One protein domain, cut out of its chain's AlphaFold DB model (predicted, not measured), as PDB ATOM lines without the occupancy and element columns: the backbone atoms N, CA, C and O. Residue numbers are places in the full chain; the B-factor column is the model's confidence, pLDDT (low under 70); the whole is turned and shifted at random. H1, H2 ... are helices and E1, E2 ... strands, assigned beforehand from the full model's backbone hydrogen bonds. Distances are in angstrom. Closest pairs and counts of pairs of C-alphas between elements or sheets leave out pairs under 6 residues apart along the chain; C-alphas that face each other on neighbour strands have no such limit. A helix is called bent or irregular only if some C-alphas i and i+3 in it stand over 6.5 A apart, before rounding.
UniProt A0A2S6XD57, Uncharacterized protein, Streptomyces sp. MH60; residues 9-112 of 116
ATOM      1  N   THR A   9      -0.220  17.489 -16.956       94.12
ATOM      2  CA  THR A   9      -0.408  18.832 -17.508       94.12
ATOM      3  C   THR A   9       0.635  19.115 -18.575       94.12
ATOM      4  O   THR A   9       1.785  18.697 -18.449       94.12
ATOM      5  N   PHE A  10       0.243  19.829 -19.621       94.62
ATOM      6  CA  PHE A  10       1.124  20.220 -20.715       94.62
ATOM      7  C   PHE A  10       0.748  21.600 -21.246       94.62
ATOM      8  O   PHE A  10      -0.370  22.073 -21.042       94.62
ATOM      9  N   GLU A  11       1.688  22.244 -21.928       94.19
ATOM     10  CA  GLU A  11       1.448  23.509 -22.619       94.19
ATOM     11  C   GLU A  11       1.222  23.275 -24.111       94.19
ATOM     12  O   GLU A  11       1.933  22.500 -24.749       94.19
ATOM     13  N   HIS A  12       0.234  23.967 -24.668       92.69
ATOM     14  CA  HIS A  12      -0.038  23.992 -26.097       92.69
ATOM     15  C   HIS A  12      -0.594  25.368 -26.471       92.69
ATOM     16  O   HIS A  12      -1.465  25.884 -25.777       92.69
ATOM     17  N   GLU A  13      -0.044  25.994 -27.514       89.88
ATOM     18  CA  GLU A  13      -0.478  27.317 -28.007       89.88
ATOM     19  C   GLU A  13      -0.609  28.404 -26.914       89.88
ATOM     20  O   GLU A  13      -1.497  29.249 -26.949       89.88
ATOM     21  N   GLY A  14       0.287  28.397 -25.920       90.06
ATOM     22  CA  GLY A  14       0.290  29.384 -24.828       90.06
ATOM     23  C   GLY A  14      -0.729  29.123 -23.712       90.06
ATOM     24  O   GLY A  14      -0.862  29.941 -22.803       90.06
ATOM     25  N   HIS A  15      -1.420  27.983 -23.740       92.25
ATOM     26  CA  HIS A  15      -2.370  27.567 -22.714       92.25
ATOM     27  C   HIS A  15      -1.939  26.261 -22.040       92.25
ATOM     28  O   HIS A  15      -1.302  25.401 -22.648       92.25
ATOM     29  N   THR A  16      -2.315  26.099 -20.771       92.75
ATOM     30  CA  THR A  16      -2.117  24.852 -20.025       92.75
ATOM     31  C   THR A  16      -3.337  23.953 -20.171       92.75
ATOM     32  O   THR A  16      -4.469  24.363 -19.910       92.75
ATOM     33  N   TYR A  17      -3.086  22.700 -20.524       93.50
ATOM     34  CA  TYR A  17      -4.085  21.651 -20.643       93.50
ATOM     35  C   TYR A  17      -3.736  20.484 -19.736       93.50
ATOM     36  O   TYR A  17      -2.589  20.306 -19.325       93.50
ATOM     37  N   ARG A  18      -4.742  19.662 -19.446       92.88
ATOM     38  CA  ARG A  18      -4.586  18.393 -18.739       92.88
ATOM     39  C   ARG A  18      -5.012  17.248 -19.639       92.88
ATOM     40  O   ARG A  18      -6.104  17.310 -20.193       92.88
ATOM     41  N   VAL A  19      -4.218  16.187 -19.713       91.31
ATOM     42  CA  VAL A  19      -4.595  14.966 -20.436       91.31
ATOM     43  C   VAL A  19      -5.865  14.372 -19.826       91.31
ATOM     44  O   VAL A  19      -5.910  14.077 -18.628       91.31
ATOM     45  N   ASP A  20      -6.904  14.215 -20.647       89.00
ATOM     46  CA  ASP A  20      -8.198  13.641 -20.257       89.00
ATOM     47  C   ASP A  20      -8.626  12.430 -21.100       89.00
ATOM     48  O   ASP A  20      -9.637  11.793 -20.792       89.00
ATOM     49  N   GLY A  21      -7.834  12.070 -22.110       88.44
ATOM     50  CA  GLY A  21      -8.020  10.858 -22.894       88.44
ATOM     51  C   GLY A  21      -6.940  10.663 -23.950       88.44
ATOM     52  O   GLY A  21      -6.113  11.543 -24.196       88.44
ATOM     53  N   TRP A  22      -6.989   9.505 -24.599       90.50
ATOM     54  CA  TRP A  22      -6.052   9.099 -25.640       90.50
ATOM     55  C   TRP A  22      -6.788   8.746 -26.912       90.50
ATOM     56  O   TRP A  22      -7.909   8.237 -26.877       90.50
ATOM     57  N   LEU A  23      -6.150   9.055 -28.028       90.19
ATOM     58  CA  LEU A  23      -6.735   8.962 -29.347       90.19
ATOM     59  C   LEU A  23      -5.722   8.314 -30.295       90.19
ATOM     60  O   LEU A  23      -4.522   8.600 -30.241       90.19
ATOM     61  N   LYS A  24      -6.216   7.482 -31.206       89.69
ATOM     62  CA  LYS A  24      -5.448   6.948 -32.337       89.69
ATOM     63  C   LYS A  24      -6.168   7.236 -33.638       89.69
ATOM     64  O   LYS A  24      -7.358   7.575 -33.636       89.69
ATOM     65  N   ARG A  25      -5.455   7.107 -34.755       90.38
ATOM     66  CA  ARG A  25      -6.096   7.212 -36.065       90.38
ATOM     67  C   ARG A  25      -7.152   6.131 -36.219       90.38
ATOM     68  O   ARG A  25      -6.917   4.961 -35.918       90.38
ATOM     69  N   MET A  26      -8.316   6.529 -36.708       83.44
ATOM     70  CA  MET A  26      -9.365   5.587 -37.037       83.44
ATOM     71  C   MET A  26      -8.965   4.804 -38.287       83.44
ATOM     72  O   MET A  26      -8.792   5.384 -39.361       83.44
ATOM     73  N   ALA A  27      -8.831   3.486 -38.154       74.62
ATOM     74  CA  ALA A  27      -8.726   2.614 -39.312       74.62
ATOM     75  C   ALA A  27     -10.086   2.568 -40.034       74.62
ATOM     76  O   ALA A  27     -11.125   2.540 -39.364       74.62
ATOM     77  N   PRO A  28     -10.115   2.564 -41.379       68.19
ATOM     78  CA  PRO A  28     -11.335   2.251 -42.111       68.19
ATOM     79  C   PRO A  28     -11.877   0.896 -41.641       68.19
ATOM     80  O   PRO A  28     -11.070  -0.010 -41.410       68.19
ATOM     81  N   PRO A  29     -13.202   0.730 -41.495       63.19
ATOM     82  CA  PRO A  29     -13.761  -0.580 -41.201       63.19
ATOM     83  C   PRO A  29     -13.337  -1.554 -42.304       63.19
ATOM     84  O   PRO A  29     -13.481  -1.257 -43.495       63.19
ATOM     85  N   GLU A  30     -12.775  -2.698 -41.917       61.81
ATOM     86  CA  GLU A  30     -12.485  -3.752 -42.883       61.81
ATOM     87  C   GLU A  30     -13.805  -4.232 -43.501       61.81
ATOM     88  O   GLU A  30     -14.801  -4.390 -42.784       61.81
ATOM     89  N   PRO A  31     -13.854  -4.460 -44.826       56.47
ATOM     90  CA  PRO A  31     -15.049  -5.007 -45.445       56.47
ATOM     91  C   PRO A  31     -15.355  -6.374 -44.809       56.47
ATOM     92  O   PRO A  31     -14.447  -7.202 -44.696       56.47
ATOM     93  N   PRO A  32     -16.605  -6.644 -44.388       58.38
ATOM     94  CA  PRO A  32     -16.923  -7.853 -43.640       58.38
ATOM     95  C   PRO A  32     -16.605  -9.104 -44.469       58.38
ATOM     96  O   PRO A  32     -17.210  -9.350 -45.514       58.38
ATOM     97  N   GLY A  33     -15.664  -9.919 -43.986       55.25
ATOM     98  CA  GLY A  33     -15.265 -11.205 -44.577       55.25
ATOM     99  C   GLY A  33     -16.224 -12.368 -44.280       55.25
ATOM    100  O   GLY A  33     -15.831 -13.527 -44.372       55.25
ATOM    101  N   GLY A  34     -17.468 -12.085 -43.889       63.41
ATOM    102  CA  GLY A  34     -18.443 -13.074 -43.429       63.41
ATOM    103  C   GLY A  34     -19.881 -12.552 -43.469       63.41
ATOM    104  O   GLY A  34     -20.129 -11.438 -43.924       63.41
ATOM    105  N   GLN A  35     -20.831 -13.393 -43.040       53.44
ATOM    106  CA  GLN A  35     -22.282 -13.221 -43.201       53.44
ATOM    107  C   GLN A  35     -22.750 -11.789 -42.874       53.44
ATOM    108  O   GLN A  35     -22.733 -11.362 -41.722       53.44
ATOM    109  N   ARG A  36     -23.157 -11.054 -43.919       54.47
ATOM    110  CA  ARG A  36     -23.624  -9.666 -43.832       54.47
ATOM    111  C   ARG A  36     -24.834  -9.580 -42.910       54.47
ATOM    112  O   ARG A  36     -25.896 -10.106 -43.242       54.47
ATOM    113  N   SER A  37     -24.683  -8.882 -41.791       63.34
ATOM    114  CA  SER A  37     -25.813  -8.328 -41.055       63.34
ATOM    115  C   SER A  37     -25.947  -6.868 -41.480       63.34
ATOM    116  O   SER A  37     -25.135  -6.051 -41.049       63.34
ATOM    117  N   PRO A  38     -26.960  -6.504 -42.286       63.53
ATOM    118  CA  PRO A  38     -27.177  -5.117 -42.706       63.53
ATOM    119  C   PRO A  38     -27.297  -4.156 -41.518       63.53
ATOM    120  O   PRO A  38     -26.962  -2.983 -41.616       63.53
ATOM    121  N   PHE A  39     -27.753  -4.668 -40.371       62.25
ATOM    122  CA  PHE A  39     -27.845  -3.905 -39.135       62.25
ATOM    123  C   PHE A  39     -26.468  -3.627 -38.516       62.25
ATOM    124  O   PHE A  39     -26.267  -2.552 -37.966       62.25
ATOM    125  N   ALA A  40     -25.517  -4.564 -38.622       60.41
ATOM    126  CA  ALA A  40     -24.143  -4.372 -38.154       60.41
ATOM    127  C   ALA A  40     -23.371  -3.389 -39.044       60.41
ATOM    128  O   ALA A  40     -22.619  -2.572 -38.519       60.41
ATOM    129  N   ASP A  41     -23.615  -3.418 -40.356       60.41
ATOM    130  CA  ASP A  41     -23.017  -2.478 -41.308       60.41
ATOM    131  C   ASP A  41     -23.482  -1.037 -41.021       60.41
ATOM    132  O   ASP A  41     -22.657  -0.138 -40.870       60.41
ATOM    133  N   ILE A  42     -24.794  -0.834 -40.821       65.69
ATOM    134  CA  ILE A  42     -25.368   0.475 -40.461       65.69
ATOM    135  C   ILE A  42     -24.855   0.950 -39.098       65.69
ATOM    136  O   ILE A  42     -24.520   2.122 -38.942       65.69
ATOM    137  N   LEU A  43     -24.782   0.067 -38.094       59.94
ATOM    138  CA  LEU A  43     -24.273   0.446 -36.773       59.94
ATOM    139  C   LEU A  43     -22.788   0.825 -36.832       59.94
ATOM    140  O   LEU A  43     -22.380   1.786 -36.185       59.94
ATOM    141  N   GLY A  44     -21.993   0.079 -37.604       59.62
ATOM    142  CA  GLY A  44     -20.574   0.347 -37.813       59.62
ATOM    143  C   GLY A  44     -20.343   1.695 -38.488       59.62
ATOM    144  O   GLY A  44     -19.512   2.473 -38.025       59.62
ATOM    145  N   GLU A  45     -21.126   2.010 -39.518       58.91
ATOM    146  CA  GLU A  45     -21.089   3.301 -40.212       58.91
ATOM    147  C   GLU A  45     -21.541   4.453 -39.298       58.91
ATOM    148  O   GLU A  45     -20.865   5.475 -39.197       58.91
ATOM    149  N   LEU A  46     -22.612   4.263 -38.521       56.62
ATOM    150  CA  LEU A  46     -23.099   5.275 -37.582       56.62
ATOM    151  C   LEU A  46     -22.089   5.553 -36.452       56.62
ATOM    152  O   LEU A  46     -21.879   6.703 -36.065       56.62
ATOM    153  N   LEU A  47     -21.436   4.519 -35.917       60.75
ATOM    154  CA  LEU A  47     -20.366   4.669 -34.922       60.75
ATOM    155  C   LEU A  47     -19.125   5.340 -35.531       60.75
ATOM    156  O   LEU A  47     -18.530   6.209 -34.889       60.75
ATOM    157  N   TYR A  48     -18.790   5.000 -36.780       58.88
ATOM    158  CA  TYR A  48     -17.724   5.635 -37.559       58.88
ATOM    159  C   TYR A  48     -17.951   7.138 -37.743       58.88
ATOM    160  O   TYR A  48     -17.013   7.932 -37.649       58.88
ATOM    161  N   GLU A  49     -19.197   7.561 -37.932       59.28
ATOM    162  CA  GLU A  49     -19.531   8.971 -38.112       59.28
ATOM    163  C   GLU A  49     -19.682   9.760 -36.806       59.28
ATOM    164  O   GLU A  49     -19.368  10.953 -36.780       59.28
ATOM    165  N   THR A  50     -20.146   9.125 -35.726       56.41
ATOM    166  CA  THR A  50     -20.546   9.823 -34.487       56.41
ATOM    167  C   THR A  50     -19.461   9.893 -33.413       56.41
ATOM    168  O   THR A  50     -19.489  10.809 -32.592       56.41
ATOM    169  N   GLN A  51     -18.493   8.970 -33.402       62.72
ATOM    170  CA  GLN A  51     -17.434   8.936 -32.377       62.72
ATOM    171  C   GLN A  51     -16.110   9.568 -32.822       62.72
ATOM    172  O   GLN A  51     -15.157   9.630 -32.042       62.72
ATOM    173  N   GLN A  52     -16.047  10.064 -34.056       66.56
ATOM    174  CA  GLN A  52     -14.835  10.649 -34.609       66.56
ATOM    175  C   GLN A  52     -14.566  12.051 -34.055       66.56
ATOM    176  O   GLN A  52     -15.427  12.934 -34.059       66.56
ATOM    177  N   ARG A  53     -13.323  12.286 -33.637       75.44
ATOM    178  CA  ARG A  53     -12.787  13.644 -33.484       75.44
ATOM    179  C   ARG A  53     -11.889  13.977 -34.663       75.44
ATOM    180  O   ARG A  53     -11.233  13.099 -35.213       75.44
ATOM    181  N   THR A  54     -11.860  15.248 -35.045       82.00
ATOM    182  CA  THR A  54     -10.922  15.722 -36.067       82.00
ATOM    183  C   THR A  54      -9.623  16.116 -35.378       82.00
ATOM    184  O   THR A  54      -9.615  17.030 -34.556       82.00
ATOM    185  N   GLY A  55      -8.547  15.390 -35.678       82.94
ATOM    186  CA  GLY A  55      -7.207  15.713 -35.195       82.94
ATOM    187  C   GLY A  55      -6.624  16.968 -35.860       82.94
ATOM    188  O   GLY A  55      -7.168  17.444 -36.860       82.94
ATOM    189  N   PRO A  56      -5.482  17.479 -35.365       83.50
ATOM    190  CA  PRO A  56      -4.798  18.638 -35.954       83.50
ATOM    191  C   PRO A  56      -4.410  18.416 -37.428       83.50
ATOM    192  O   PRO A  56      -4.390  19.353 -38.221       83.50
ATOM    193  N   ASP A  57      -4.196  17.161 -37.822       83.69
ATOM    194  CA  ASP A  57      -3.864  16.751 -39.189       83.69
ATOM    195  C   ASP A  57      -5.093  16.486 -40.082       83.69
ATOM    196  O   ASP A  57      -4.969  15.919 -41.165       83.69
ATOM    197  N   ARG A  58      -6.295  16.880 -39.632       83.00
ATOM    198  CA  ARG A  58      -7.595  16.585 -40.275       83.00
ATOM    199  C   ARG A  58      -7.917  15.092 -40.389       83.00
ATOM    200  O   ARG A  58      -8.775  14.689 -41.173       83.00
ATOM    201  N   GLU A  59      -7.244  14.274 -39.593       83.62
ATOM    202  CA  GLU A  59      -7.486  12.840 -39.505       83.62
ATOM    203  C   GLU A  59      -8.697  12.553 -38.611       83.62
ATOM    204  O   GLU A  59      -8.958  13.272 -37.640       83.62
ATOM    205  N   ARG A  60      -9.425  11.478 -38.927       85.44
ATOM    206  CA  ARG A  60     -10.485  10.944 -38.066       85.44
ATOM    207  C   ARG A  60      -9.834  10.156 -36.937       85.44
ATOM    208  O   ARG A  60      -9.058   9.236 -37.196       85.44
ATOM    209  N   LEU A  61     -10.138  10.524 -35.702       88.00
ATOM    210  CA  LEU A  61      -9.561   9.930 -34.502       88.00
ATOM    211  C   LEU A  61     -10.633   9.243 -33.664       88.00
ATOM    212  O   LEU A  61     -11.748   9.751 -33.549       88.00
ATOM    213  N   VAL A  62     -10.253   8.141 -33.025       86.81
ATOM    214  CA  VAL A  62     -11.084   7.394 -32.071       86.81
ATOM    215  C   VAL A  62     -10.357   7.236 -30.750       86.81
ATOM    216  O   VAL A  62      -9.125   7.195 -30.715       86.81
ATOM    217  N   PHE A  63     -11.119   7.153 -29.661       84.50
ATOM    218  CA  PHE A  63     -10.553   6.890 -28.344       84.50
ATOM    219  C   PHE A  63      -9.895   5.506 -28.302       84.50
ATOM    220  O   PHE A  63     -10.397   4.550 -28.891       84.50
ATOM    221  N   CYS A  64      -8.769   5.405 -27.603       83.81
ATOM    222  CA  CYS A  64      -7.996   4.171 -27.467       83.81
ATOM    223  C   CYS A  64      -7.363   4.051 -26.074       83.81
ATOM    224  O   CYS A  64      -7.551   4.915 -25.212       83.81
ATOM    225  N   THR A  65      -6.604   2.975 -25.848       84.50
ATOM    226  CA  THR A  65      -5.755   2.864 -24.656       84.50
ATOM    227  C   THR A  65      -4.554   3.806 -24.752       84.50
ATOM    228  O   THR A  65      -4.186   4.273 -25.833       84.50
ATOM    229  N   GLN A  66      -3.919   4.071 -23.612       87.94
ATOM    230  CA  GLN A  66      -2.702   4.881 -23.530       87.94
ATOM    231  C   GLN A  66      -1.546   4.301 -24.360       87.94
ATOM    232  O   GLN A  66      -0.806   5.057 -24.987       87.94
ATOM    233  N   ASP A  67      -1.414   2.974 -24.399       86.81
ATOM    234  CA  ASP A  67      -0.337   2.291 -25.124       86.81
ATOM    235  C   ASP A  67      -0.483   2.404 -26.647       86.81
ATOM    236  O   ASP A  67       0.509   2.429 -27.374       86.81
ATOM    237  N   GLU A  68      -1.718   2.501 -27.142       89.19
ATOM    238  CA  GLU A  68      -2.023   2.651 -28.569       89.19
ATOM    239  C   GLU A  68      -2.051   4.113 -29.036       89.19
ATOM    240  O   GLU A  68      -2.289   4.393 -30.211       89.19
ATOM    241  N   ALA A  69      -1.871   5.054 -28.114       90.94
ATOM    242  CA  ALA A  69      -2.140   6.458 -28.347       90.94
ATOM    243  C   ALA A  69      -1.142   7.102 -29.319       90.94
ATOM    244  O   ALA A  69       0.071   7.109 -29.102       90.94
ATOM    245  N   GLU A  70      -1.677   7.753 -30.348       93.50
ATOM    246  CA  GLU A  70      -0.919   8.635 -31.246       93.50
ATOM    247  C   GLU A  70      -1.147  10.115 -30.894       93.50
ATOM    248  O   GLU A  70      -0.288  10.970 -31.138       93.50
ATOM    249  N   TYR A  71      -2.287  10.404 -30.266       94.06
ATOM    250  CA  TYR A  71      -2.741  11.725 -29.856       94.06
ATOM    251  C   TYR A  71      -3.257  11.696 -28.411       94.06
ATOM    252  O   TYR A  71      -3.751  10.679 -27.919       94.06
ATOM    253  N   VAL A  72      -3.189  12.844 -27.743       92.94
ATOM    254  CA  VAL A  72      -3.846  13.091 -26.457       92.94
ATOM    255  C   VAL A  72      -4.994  14.071 -26.641       92.94
ATOM    256  O   VAL A  72      -4.896  15.023 -27.418       92.94
ATOM    257  N   SER A  73      -6.072  13.849 -25.899       91.75
ATOM    258  CA  SER A  73      -7.112  14.845 -25.663       91.75
ATOM    259  C   SER A  73      -6.723  15.656 -24.428       91.75
ATOM    260  O   SER A  73      -6.352  15.096 -23.391       91.75
ATOM    261  N   GLY A  74      -6.748  16.978 -24.565       91.62
ATOM    262  CA  GLY A  74      -6.482  17.927 -23.497       91.62
ATOM    263  C   GLY A  74      -7.758  18.626 -23.049       91.62
ATOM    264  O   GLY A  74      -8.480  19.215 -23.852       91.62
ATOM    265  N   TYR A  75      -8.000  18.623 -21.743       88.75
ATOM    266  CA  TYR A  75      -9.049  19.398 -21.096       88.75
ATOM    267  C   TYR A  75      -8.502  20.748 -20.622       88.75
ATOM    268  O   TYR A  75      -7.485  20.801 -19.925       88.75
ATOM    269  N   GLY A  76      -9.190  21.833 -20.977       86.94
ATOM    270  CA  GLY A  76      -8.785  23.211 -20.700       86.94
ATOM    271  C   GLY A  76      -9.681  24.211 -21.433       86.94
ATOM    272  O   GLY A  76     -10.855  23.928 -21.679       86.94
ATOM    273  N   VAL A  77      -9.136  25.366 -21.814       83.81
ATOM    274  CA  VAL A  77      -9.863  26.358 -22.625       83.81
ATOM    275  C   VAL A  77     -10.149  25.767 -24.007       83.81
ATOM    276  O   VAL A  77      -9.219  25.399 -24.715       83.81
ATOM    277  N   ALA A  78     -11.434  25.634 -24.354       84.12
ATOM    278  CA  ALA A  78     -11.951  25.030 -25.594       84.12
ATOM    279  C   ALA A  78     -11.550  23.559 -25.873       84.12
ATOM    280  O   ALA A  78     -12.017  22.979 -26.851       84.12
ATOM    281  N   GLY A  79     -10.758  22.934 -24.993       87.81
ATOM    282  CA  GLY A  79     -10.149  21.624 -25.225       87.81
ATOM    283  C   GLY A  79      -9.100  21.644 -26.346       87.81
ATOM    284  O   GLY A  79      -9.007  22.596 -27.115       87.81
ATOM    285  N   CYS A  80      -8.284  20.597 -26.441       92.19
ATOM    286  CA  CYS A  80      -7.328  20.449 -27.540       92.19
ATOM    287  C   CYS A  80      -7.070  18.978 -27.879       92.19
ATOM    288  O   CYS A  80      -7.375  18.077 -27.095       92.19
ATOM    289  N   ILE A  81      -6.512  18.738 -29.066       93.75
ATOM    290  CA  ILE A  81      -5.996  17.432 -29.478       93.75
ATOM    291  C   ILE A  81      -4.593  17.647 -30.024       93.75
ATOM    292  O   ILE A  81      -4.406  18.418 -30.963       93.75
ATOM    293  N   VAL A  82      -3.616  16.952 -29.449       93.75
ATOM    294  CA  VAL A  82      -2.196  17.134 -29.774       93.75
ATOM    295  C   VAL A  82      -1.551  15.773 -29.986       93.75
ATOM    296  O   VAL A  82      -1.906  14.808 -29.311       93.75
ATOM    297  N   ARG A  83      -0.604  15.664 -30.923       94.31
ATOM    298  CA  ARG A  83       0.167  14.427 -31.101       94.31
ATOM    299  C   ARG A  83       0.985  14.149 -29.846       94.31
ATOM    300  O   ARG A  83       1.632  15.053 -29.327       94.31
ATOM    301  N   VAL A  84       1.055  12.890 -29.423       94.31
ATOM    302  CA  VAL A  84       1.815  12.470 -28.228       94.31
ATOM    303  C   VAL A  84       3.261  12.971 -28.262       94.31
ATOM    304  O   VAL A  84       3.773  13.447 -27.256       94.31
ATOM    305  N   ARG A  85       3.908  12.919 -29.432       93.19
ATOM    306  CA  ARG A  85       5.299  13.366 -29.621       93.19
ATOM    307  C   ARG A  85       5.519  14.869 -29.397       93.19
ATOM    308  O   ARG A  85       6.647  15.268 -29.132       93.19
ATOM    309  N   ASP A  86       4.466  15.673 -29.525       92.12
ATOM    310  CA  ASP A  86       4.518  17.132 -29.399       92.12
ATOM    311  C   ASP A  86       4.116  17.583 -27.981       92.12
ATOM    312  O   ASP A  86       4.186  18.766 -27.647       92.12
ATOM    313  N   VAL A  87       3.718  16.641 -27.118       92.38
ATOM    314  CA  VAL A  87       3.347  16.922 -25.731       92.38
ATOM    315  C   VAL A  87       4.594  17.016 -24.866       92.38
ATOM    316  O   VAL A  87       5.299  16.033 -24.633       92.38
ATOM    317  N   ARG A  88       4.816  18.201 -24.300       92.00
ATOM    318  CA  ARG A  88       5.777  18.404 -23.218       92.00
ATOM    319  C   ARG A  88       5.039  18.490 -21.890       92.00
ATOM    320  O   ARG A  88       4.366  19.480 -21.616       92.00
ATOM    321  N   VAL A  89       5.191  17.462 -21.061       92.94
ATOM    322  CA  VAL A  89       4.613  17.449 -19.713       92.94
ATOM    323  C   VAL A  89       5.292  18.522 -18.861       92.94
ATOM    324  O   VAL A  89       6.516  18.544 -18.731       92.94
ATOM    325  N   THR A  90       4.490  19.418 -18.296       93.62
ATOM    326  CA  THR A  90       4.920  20.512 -17.413       93.62
ATOM    327  C   THR A  90       4.609  20.236 -15.946       93.62
ATOM    328  O   THR A  90       5.115  20.930 -15.068       93.62
ATOM    329  N   GLY A  91       3.808  19.209 -15.664       91.69
ATOM    330  CA  GLY A  91       3.423  18.839 -14.311       91.69
ATOM    331  C   GLY A  91       2.360  17.750 -14.279       91.69
ATOM    332  O   GLY A  91       2.083  17.075 -15.271       91.69
ATOM    333  N   MET A  92       1.763  17.590 -13.107       88.00
ATOM    334  CA  MET A  92       0.676  16.660 -12.842       88.00
ATOM    335  C   MET A  92      -0.317  17.368 -11.929       88.00
ATOM    336  O   MET A  92       0.083  18.078 -11.003       88.00
ATOM    337  N   VAL A  93      -1.611  17.182 -12.167       85.50
ATOM    338  CA  VAL A  93      -2.612  17.622 -11.190       85.50
ATOM    339  C   VAL A  93      -2.426  16.881  -9.865       85.50
ATOM    340  O   VAL A  93      -2.099  15.697  -9.843       85.50
ATOM    341  N   ALA A  94      -2.658  17.574  -8.751       84.50
ATOM    342  CA  ALA A  94      -2.564  17.006  -7.406       84.50
ATOM    343  C   ALA A  94      -3.787  16.128  -7.078       84.50
ATOM    344  O   ALA A  94      -4.518  16.384  -6.124       84.50
ATOM    345  N   TRP A  95      -4.046  15.133  -7.921       82.31
ATOM    346  CA  TRP A  95      -5.115  14.165  -7.738       82.31
ATOM    347  C   TRP A  95      -4.670  13.013  -6.859       82.31
ATOM    348  O   TRP A  95      -3.520  12.570  -6.892       82.31
ATOM    349  N   SER A  96      -5.624  12.496  -6.097       81.50
ATOM    350  CA  SER A  96      -5.461  11.215  -5.433       81.50
ATOM    351  C   SER A  96      -5.311  10.087  -6.470       81.50
ATOM    352  O   SER A  96      -5.831  10.184  -7.588       81.50
ATOM    353  N   PRO A  97      -4.652   8.972  -6.112       77.75
ATOM    354  CA  PRO A  97      -4.567   7.799  -6.983       77.75
ATOM    355  C   PRO A  97      -5.937   7.278  -7.453       77.75
ATOM    356  O   PRO A  97      -6.065   6.790  -8.574       77.75
ATOM    357  N   GLU A  98      -6.979   7.415  -6.627       78.88
ATOM    358  CA  GLU A  98      -8.347   7.024  -6.988       78.88
ATOM    359  C   GLU A  98      -8.957   7.917  -8.072       78.88
ATOM    360  O   GLU A  98      -9.641   7.418  -8.967       78.88
ATOM    361  N   GLU A  99      -8.699   9.225  -8.034       76.56
ATOM    362  CA  GLU A  99      -9.156  10.157  -9.068       76.56
ATOM    363  C   GLU A  99      -8.458   9.891 -10.402       76.56
ATOM    364  O   GLU A  99      -9.125   9.837 -11.438       76.56
ATOM    365  N   ILE A 100      -7.147   9.632 -10.374       73.44
ATOM    366  CA  ILE A 100      -6.384   9.231 -11.564       73.44
ATOM    367  C   ILE A 100      -6.985   7.951 -12.157       73.44
ATOM    368  O   ILE A 100      -7.317   7.926 -13.346       73.44
ATOM    369  N   ARG A 101      -7.231   6.927 -11.327       76.44
ATOM    370  CA  ARG A 101      -7.837   5.662 -11.772       76.44
ATOM    371  C   ARG A 101      -9.227   5.873 -12.372       76.44
ATOM    372  O   ARG A 101      -9.508   5.376 -13.456       76.44
ATOM    373  N   LYS A 102     -10.090   6.668 -11.732       78.38
ATOM    374  CA  LYS A 102     -11.441   6.973 -12.240       78.38
ATOM    375  C   LYS A 102     -11.401   7.662 -13.607       78.38
ATOM    376  O   LYS A 102     -12.267   7.418 -14.453       78.38
ATOM    377  N   HIS A 103     -10.414   8.527 -13.832       71.62
ATOM    378  CA  HIS A 103     -10.209   9.192 -15.115       71.62
ATOM    379  C   HIS A 103      -9.658   8.238 -16.184       71.62
ATOM    380  O   HIS A 103     -10.172   8.249 -17.304       71.62
ATOM    381  N   GLN A 104      -8.720   7.355 -15.833       70.12
ATOM    382  CA  GLN A 104      -8.264   6.268 -16.706       70.12
ATOM    383  C   GLN A 104      -9.429   5.343 -17.097       70.12
ATOM    384  O   GLN A 104      -9.676   5.120 -18.278       70.12
ATOM    385  N   GLU A 105     -10.233   4.890 -16.131       73.69
ATOM    386  CA  GLU A 105     -11.430   4.064 -16.358       73.69
ATOM    387  C   GLU A 105     -12.476   4.769 -17.236       73.69
ATOM    388  O   GLU A 105     -13.208   4.133 -17.997       73.69
ATOM    389  N   ARG A 106     -12.608   6.095 -17.123       72.31
ATOM    390  CA  ARG A 106     -13.490   6.877 -17.997       72.31
ATOM    391  C   ARG A 106     -12.954   6.916 -19.425       72.31
ATOM    392  O   ARG A 106     -13.742   6.733 -20.345       72.31
ATOM    393  N   ALA A 107     -11.655   7.125 -19.610       63.94
ATOM    394  CA  ALA A 107     -11.027   7.090 -20.927       63.94
ATOM    395  C   ALA A 107     -11.150   5.702 -21.580       63.94
ATOM    396  O   ALA A 107     -11.538   5.622 -22.742       63.94
ATOM    397  N   VAL A 108     -10.962   4.619 -20.816       66.12
ATOM    398  CA  VAL A 108     -11.190   3.238 -21.282       66.12
ATOM    399  C   VAL A 108     -12.646   3.015 -21.702       66.12
ATOM    400  O   VAL A 108     -12.900   2.476 -22.774       66.12
ATOM    401  N   ARG A 109     -13.618   3.494 -20.910       69.44
ATOM    402  CA  ARG A 109     -15.042   3.437 -21.289       69.44
ATOM    403  C   ARG A 109     -15.342   4.216 -22.570       69.44
ATOM    404  O   ARG A 109     -16.120   3.746 -23.392       69.44
ATOM    405  N   MET A 110     -14.736   5.390 -22.746       65.56
ATOM    406  CA  MET A 110     -14.882   6.184 -23.972       65.56
ATOM    407  C   MET A 110     -14.227   5.513 -25.186       65.56
ATOM    408  O   MET A 110     -14.719   5.688 -26.293       65.56
ATOM    409  N   ALA A 111     -13.178   4.712 -24.984       60.84
ATOM    410  CA  ALA A 111     -12.537   3.903 -26.022       60.84
ATOM    411  C   ALA A 111     -13.377   2.703 -26.493       60.84
ATOM    412  O   ALA A 111     -12.914   1.929 -27.325       60.84
ATOM    413  N   GLY A 112     -14.592   2.506 -25.965       58.50
ATOM    414  CA  GLY A 112     -15.461   1.400 -26.373       58.50
ATOM    415  C   GLY A 112     -14.917   0.014 -26.011       58.50
ATOM    416  O   GLY A 112     -15.499  -0.992 -26.418       58.50
TER     417      GLY A 112
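Overview. This is residues 9 to 112 of the 116 residues of an uncharacterized protein of Streptomyces sp. MH60 (UniProt A0A2S6XD57). A small, strongly twisted sheet branches around the long, bent strand E2, with H2 beside the strands, while an arm made of a long loop and H1 reaches away from it. Residues 33 to 39 of this arm stick out, as do residues 94 to 99, of which 97 to 99 belong to H2. The printed part has 104 residues with two named helices and six named strands, in the order E1, E2, H1, E3, E4, E5, E6, H2; neighbour strands are antiparallel and the class is mixed. It is loose, with a radius of gyration of the C-alphas of 16.0 A, and spans 50 by 32 by 22 A.

Arrangement. E1, residues 9 to 12, and E2, residues 15 to 25, form a hairpin, with N 10 and O 17 within hydrogen-bond range at 2.9 A. E2 bends by 79 degrees at residue 20. On E1's side of E2 lies E3, residues 60 to 63 (N 24 and O 62, 3.0 A); on the other side lies E4, residues 71 to 75 (N 20 and O 73, 2.9 A). E4 and E5, residues 80 to 83, form a hairpin, with N 72 and O 82 2.8 A apart. E6, residues 89 to 92, neighbours E1, with N 90 and O 9 2.8 A apart. H1, residues 38 to 50, is only just not on the sheet, with 4 pairs of C-alphas within 10 A. H2, residues 97 to 110, is on the sheet at its level, height 2.5 A; its closest C-alphas to E2 are those of Ala 107 and Gly 21, 5.2 A apart. Every O i to N i+4 pair is within hydrogen-bond range in H1 and H2.

Along the chain. E1 begins at C-alpha 9 (-0.408, 18.832, -17.508). E2 measures 24.6 A, H1 18.3 A and H2 19.9 A, ending at C-alpha 110 (-14.882, 6.184, -23.972).

Size, cuts and confidence. The farthest C-alphas, Gly 14 and Gln 35, are 51.6 A apart. The printed part has no cut; the link E2 to H1, 12 residues, is long. Mean pLDDT of the printed part is 79.2, under 70 at residues 28 to 52 and 107 to 112.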